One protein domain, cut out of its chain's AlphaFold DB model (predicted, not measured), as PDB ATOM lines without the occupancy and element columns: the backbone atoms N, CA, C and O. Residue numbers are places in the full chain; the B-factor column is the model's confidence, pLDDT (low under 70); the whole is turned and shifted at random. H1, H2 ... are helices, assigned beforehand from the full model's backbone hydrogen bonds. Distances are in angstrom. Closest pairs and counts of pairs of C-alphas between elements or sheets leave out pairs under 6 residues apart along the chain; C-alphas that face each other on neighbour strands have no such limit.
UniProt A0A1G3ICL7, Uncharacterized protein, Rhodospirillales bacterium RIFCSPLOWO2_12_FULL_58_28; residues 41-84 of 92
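AT A GLANCE: This is residues 41 to 84 of the 92 residues of an uncharacterized protein of Rhodospirillales bacterium RIFCSPLOWO2_12_FULL_58_28 (UniProt A0A1G3ICL7). One long helix, H3, runs along the longest axis of the domain, and two short helices, H1 and H2, stand crosswise to it: H2 at its first end, by Val 64, and H1 beside residues 67 to 71. H1 and H2 run opposite ways as a small, loosely joined hairpin, while at the far end of H3 residues 75 to 80 stick out from this body. The printed part has 44 residues with three named helices, in the order H1, H2, H3, and no named strand; the class is all helix. It is only just compact, close to loose, with a radius of gyration of the C-alphas of 10.7 A, and its outline is elongated, spanning 31 by 19 by 13 A.

IN THESE COORDINATES: Begin with the longest helix, H3, residues 64 to 77: find C-alpha 64 at (120.673, 141.887, 120.492), and from there the helix runs 20.1 A to C-alpha 77 at (122.426, 159.658, 111.360). Look next at H2, residues 53 to 60, which measures 10.6 A from first to last C-alpha. Then go back to the first printed residue, where H1, residues 41 to 48, begins with C-alpha 41 at (128.301, 146.645, 107.409) and runs 10.2 A.

HOW THE PARTS SIT: Start from H3 and look at Gln 71: its C-alpha is 6.2 A from that of Val 43, the closest C-alphas of H3 and H1. H1 and H3 only just touch, with 3 pairs of C-alphas within 8 A, and H3 does so with residues 67 to 71 alone. Their lines are about perpendicular, at 88 degrees. At Val 64, which alone of H3 touches H2, the C-alpha is 6.7 A from that of Cys 57, the closest pair of these two helices. H2 and H3 only just touch, with 3 pairs within 8 A, and are about perpendicular, at 74 degrees. H1 and H2 form a helical hairpin and only just touch, again with 3 pairs within 8 A; the C-alphas of Val 46 and Leu 53 are the closest, 5.9 A apart. They run opposite ways at a shallow tilt of 24 degrees. In the backbones of H1, H2 and H3 every O i to N i+4 pair is within hydrogen-bond range.

THE WHOLE: The two C-alphas farthest apart are those of Arg 58 and Cys 84, at 30.9 A. The printed part has no cut, and the links from H1 to H2 and from H2 to H3 are both tight. Residues 75 to 80, of which 75 to 77 belong to H3, stand free. Read the B-factor column for the pLDDT: its mean over the printed part is 75.7, and residues 76 to 84 are under 70, where the model's confidence is low.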
ATOM      1  N   ALA A  41     128.294 147.863 108.222       79.44
ATOM      2  CA  ALA A  41     128.301 146.645 107.409       79.44
ATOM      3  C   ALA A  41     127.474 145.498 108.024       79.44
ATOM      4  O   ALA A  41     126.737 144.821 107.312       79.44
ATOM      5  N   VAL A  42     127.541 145.293 109.346       83.19
ATOM      6  CA  VAL A  42     126.729 144.265 110.027       83.19
ATOM      7  C   VAL A  42     125.248 144.637 110.040       83.19
ATOM      8  O   VAL A  42     124.411 143.791 109.734       83.19
ATOM      9  N   VAL A  43     124.907 145.893 110.347       82.94
ATOM     10  CA  VAL A  43     123.519 146.382 110.285       82.94
ATOM     11  C   VAL A  43     122.970 146.253 108.866       82.94
ATOM     12  O   VAL A  43     121.849 145.787 108.691       82.94
ATOM     13  N   ASP A  44     123.765 146.584 107.853       79.56
ATOM     14  CA  ASP A  44     123.371 146.484 106.452       79.56
ATOM     15  C   ASP A  44     123.208 145.032 105.996       79.56
ATOM     16  O   ASP A  44     122.214 144.683 105.363       79.56
ATOM     17  N   GLY A  45     124.116 144.144 106.406       81.19
ATOM     18  CA  GLY A  45     124.003 142.706 106.170       81.19
ATOM     19  C   GLY A  45     122.745 142.104 106.796       81.19
ATOM     20  O   GLY A  45     122.092 141.260 106.181       81.19
ATOM     21  N   VAL A  46     122.357 142.570 107.985       84.62
ATOM     22  CA  VAL A  46     121.117 142.130 108.638       84.62
ATOM     23  C   VAL A  46     119.879 142.723 107.963       84.62
ATOM     24  O   VAL A  46     118.928 141.989 107.693       84.62
ATOM     25  N   ARG A  47     119.881 144.020 107.633       78.88
ATOM     26  CA  ARG A  47     118.747 144.697 106.971       78.88
ATOM     27  C   ARG A  47     118.505 144.197 105.552       78.88
ATOM     28  O   ARG A  47     117.358 144.096 105.130       78.88
ATOM     29  N   SER A  48     119.572 143.885 104.829       72.50
ATOM     30  CA  SER A  48     119.500 143.348 103.474       72.50
ATOM     31  C   SER A  48     119.100 141.865 103.450       72.50
ATOM     32  O   SER A  48     118.656 141.370 102.416       72.50
ATOM     33  N   GLY A  49     119.174 141.165 104.591       80.00
ATOM     34  CA  GLY A  49     118.830 139.746 104.717       80.00
ATOM     35  C   GLY A  49     119.979 138.795 104.368       80.00
ATOM     36  O   GLY A  49     119.755 137.603 104.171       80.00
ATOM     37  N   LEU A  50     121.211 139.303 104.294       80.62
ATOM     38  CA  LEU A  50     122.419 138.521 104.026       80.62
ATOM     39  C   LEU A  50     122.846 137.661 105.229       80.62
ATOM     40  O   LEU A  50     123.397 136.570 105.060       80.62
ATOM     41  N   ILE A  51     122.582 138.144 106.444       83.25
ATOM     42  CA  ILE A  51     122.781 137.412 107.697       83.25
ATOM     43  C   ILE A  51     121.608 137.679 108.643       83.25
ATOM     44  O   ILE A  51     121.117 138.797 108.737       83.25
ATOM     45  N   SER A  52     121.126 136.663 109.358       85.94
ATOM     46  CA  SER A  52     120.089 136.876 110.374       85.94
ATOM     47  C   SER A  52     120.683 137.519 111.625       85.94
ATOM     48  O   SER A  52     121.812 137.212 112.003       85.94
ATOM     49  N   LEU A  53     119.903 138.343 112.331       83.56
ATOM     50  CA  LEU A  53     120.328 138.993 113.579       83.56
ATOM     51  C   LEU A  53     120.907 137.991 114.590       83.56
ATOM     52  O   LEU A  53     121.974 138.219 115.149       83.56
ATOM     53  N   ASN A  54     120.237 136.852 114.782       83.62
ATOM     54  CA  ASN A  54     120.701 135.794 115.680       83.62
ATOM     55  C   ASN A  54     122.030 135.168 115.218       83.62
ATOM     56  O   ASN A  54     122.870 134.826 116.044       83.62
ATOM     57  N   ASP A  55     122.239 135.041 113.907       84.12
ATOM     58  CA  ASP A  55     123.479 134.506 113.338       84.12
ATOM     59  C   ASP A  55     124.636 135.500 113.522       84.12
ATOM     60  O   ASP A  55     125.728 135.106 113.921       84.12
ATOM     61  N   ALA A  56     124.371 136.801 113.360       84.06
ATOM     62  CA  ALA A  56     125.324 137.864 113.679       84.06
ATOM     63  C   ALA A  56     125.674 137.886 115.179       84.06
ATOM     64  O   ALA A  56     126.853 137.934 115.528       84.06
ATOM     65  N   CYS A  57     124.677 137.772 116.063       84.00
ATOM     66  CA  CYS A  57     124.891 137.696 117.514       84.00
ATOM     67  C   CYS A  57     125.762 136.495 117.897       84.00
ATOM     68  O   CYS A  57     126.686 136.634 118.693       84.00
ATOM     69  N   ARG A  58     125.523 135.323 117.291       84.75
ATOM     70  CA  ARG A  58     126.332 134.114 117.519       84.75
ATOM     71  C   ARG A  58     127.743 134.234 116.947       84.75
ATOM     72  O   ARG A  58     128.699 133.879 117.625       84.75
ATOM     73  N   ARG A  59     127.879 134.726 115.713       83.38
ATOM     74  CA  ARG A  59     129.165 134.824 115.001       83.38
ATOM     75  C   ARG A  59     130.119 135.821 115.646       83.38
ATOM     76  O   ARG A  59     131.323 135.591 115.635       83.38
ATOM     77  N   TYR A  60     129.584 136.904 116.188       82.88
ATOM     78  CA  TYR A  60     130.374 137.986 116.758       82.88
ATOM     79  C   TYR A  60     130.232 138.109 118.279       82.88
ATOM     80  O   TYR A  60     130.740 139.067 118.859       82.88
ATOM     81  N   THR A  61     129.549 137.159 118.929       83.69
ATOM     82  CA  THR A  61     129.315 137.151 120.388       83.69
ATOM     83  C   THR A  61     128.773 138.483 120.922       83.69
ATOM     84  O   THR A  61     129.152 138.942 121.994       83.69
ATOM     85  N   LEU A  62     127.884 139.112 120.152       83.19
ATOM     86  CA  LEU A  62     127.259 140.392 120.480       83.19
ATOM     87  C   LEU A  62     125.804 140.207 120.900       83.19
ATOM     88  O   LEU A  62     125.121 139.277 120.466       83.19
ATOM     89  N   SER A  63     125.343 141.096 121.774       85.44
ATOM     90  CA  SER A  63     123.971 141.076 122.279       85.44
ATOM     91  C   SER A  63     123.006 141.740 121.300       85.44
ATOM     92  O   SER A  63     123.356 142.693 120.603       85.44
ATOM     93  N   VAL A  64     121.749 141.288 121.302       84.25
ATOM     94  CA  VAL A  64     120.673 141.887 120.492       84.25
ATOM     95  C   VAL A  64     120.529 143.384 120.781       84.25
ATOM     96  O   VAL A  64     120.368 144.178 119.858       84.25
ATOM     97  N   ASP A  65     120.639 143.780 122.050       83.69
ATOM     98  CA  ASP A  65     120.554 145.182 122.470       83.69
ATOM     99  C   ASP A  65     121.702 146.043 121.910       83.69
ATOM    100  O   ASP A  65     121.497 147.172 121.458       83.69
ATOM    101  N   GLU A  66     122.905 145.468 121.823       84.88
ATOM    102  CA  GLU A  66     124.066 146.127 121.227       84.88
ATOM    103  C   GLU A  66     123.851 146.367 119.725       84.88
ATOM    104  O   GLU A  66     124.098 147.468 119.222       84.88
ATOM    105  N   PHE A  67     123.286 145.381 119.021       84.88
ATOM    106  CA  PHE A  67     122.889 145.536 117.622       84.88
ATOM    107  C   PHE A  67     121.796 146.601 117.443       84.88
ATOM    108  O   PHE A  67     121.895 147.445 116.550       84.88
ATOM    109  N   LEU A  68     120.769 146.611 118.301       84.56
ATOM    110  CA  LEU A  68     119.701 147.617 118.260       84.56
ATOM    111  C   LEU A  68     120.244 149.026 118.502       84.56
ATOM    112  O   LEU A  68     119.826 149.969 117.827       84.56
ATOM    113  N   SER A  69     121.213 149.168 119.404       83.19
ATOM    114  CA  SER A  69     121.917 150.428 119.634       83.19
ATOM    115  C   SER A  69     122.645 150.901 118.371       83.19
ATOM    116  O   SER A  69     122.575 152.080 118.020       83.19
ATOM    117  N   TRP A  70     123.283 149.996 117.622       85.44
ATOM    118  CA  TRP A  70     123.915 150.340 116.342       85.44
ATOM    119  C   TRP A  70     122.895 150.688 115.262       85.44
ATOM    120  O   TRP A  70     123.104 151.640 114.513       85.44
ATOM    121  N   GLN A  71     121.778 149.964 115.203       80.56
ATOM    122  CA  GLN A  71     120.695 150.239 114.264       80.56
ATOM    123  C   GLN A  71     120.081 151.620 114.514       80.56
ATOM    124  O   GLN A  71     119.871 152.364 113.563       80.56
ATOM    125  N   ARG A  72     119.858 152.001 115.779       80.44
ATOM    126  CA  ARG A  72     119.370 153.339 116.157       80.44
ATOM    127  C   ARG A  72     120.351 154.441 115.768       80.44
ATOM    128  O   ARG A  72     119.928 155.471 115.250       80.44
ATOM    129  N   LEU A  73     121.651 154.221 115.981       71.38
ATOM    130  CA  LEU A  73     122.695 155.155 115.548       71.38
ATOM    131  C   LEU A  73     122.711 155.309 114.023       71.38
ATOM    132  O   LEU A  73     122.857 156.419 113.525       71.38
ATOM    133  N   PHE A  74     122.525 154.212 113.287       73.31
ATOM    134  CA  PHE A  74     122.455 154.225 111.828       73.31
ATOM    135  C   PHE A  74     121.194 154.931 111.312       73.31
ATOM    136  O   PHE A  74     121.273 155.716 110.372       73.31
ATOM    137  N   ASP A  75     120.043 154.682 111.936       72.06
ATOM    138  CA  ASP A  75     118.757 155.285 111.570       72.06
ATOM    139  C   ASP A  75     118.733 156.796 111.852       72.06
ATOM    140  O   ASP A  75     118.318 157.581 111.007       72.06
ATOM    141  N   SER A  76     119.299 157.216 112.990       65.44
ATOM    142  CA  SER A  76     119.335 158.629 113.400       65.44
ATOM    143  C   SER A  76     120.271 159.489 112.545       65.44
ATOM    144  O   SER A  76     120.051 160.689 112.407       65.44
ATOM    145  N   HIS A  77     121.345 158.906 112.006       56.34
ATOM    146  CA  HIS A  77     122.426 159.658 111.360       56.34
ATOM    147  C   HIS A  77     122.628 159.341 109.866       56.34
ATOM    148  O   HIS A  77     123.364 160.068 109.187       56.34
ATOM    149  N   GLY A  78     122.012 158.280 109.334       60.66
ATOM    150  CA  GLY A  78     122.272 157.780 107.980       60.66
ATOM    151  C   GLY A  78     123.763 157.498 107.715       60.66
ATOM    152  O   GLY A  78     124.585 157.417 108.627       60.66
ATOM    153  N   LEU A  79     124.159 157.404 106.441       52.59
ATOM    154  CA  LEU A  79     125.577 157.308 106.040       52.59
ATOM    155  C   LEU A  79     126.348 158.633 106.227       52.59
ATOM    156  O   LEU A  79     127.578 158.653 106.192       52.59
ATOM    157  N   SER A  80     125.632 159.739 106.437       48.16
ATOM    158  CA  SER A  80     126.179 161.100 106.507       48.16
ATOM    159  C   SER A  80     126.678 161.471 107.904       48.16
ATOM    160  O   SER A  80     127.667 162.189 108.015       48.16
ATOM    161  N   GLY A  81     126.087 160.931 108.977       46.28
ATOM    162  CA  GLY A  81     126.645 161.084 110.327       46.28
ATOM    163  C   GLY A  81     127.801 160.125 110.631       46.28
ATOM    164  O   GLY A  81     128.515 160.321 111.610       46.28
ATOM    165  N   LEU A  82     128.071 159.152 109.751       51.19
ATOM    166  CA  LEU A  82     129.324 158.387 109.743       51.19
ATOM    167  C   LEU A  82     130.501 159.158 109.129       51.19
ATOM    168  O   LEU A  82     131.648 158.728 109.276       51.19
ATOM    169  N   ARG A  83     130.239 160.281 108.445       46.34
ATOM    170  CA  ARG A  83     131.249 161.059 107.722       46.34
ATOM    171  C   ARG A  83     131.644 162.368 108.409       46.34
ATOM    172  O   ARG A  83     132.059 163.279 107.719       46.34
ATOM    173  N   CYS A  84     131.602 162.463 109.738       39.38
ATOM    174  CA  CYS A  84     132.268 163.559 110.452       39.38
ATOM    175  C   CYS A  84     132.977 163.049 111.714       39.38
ATOM    176  O   CYS A  84     132.378 162.829 112.760       39.38
TER     177      CYS A  84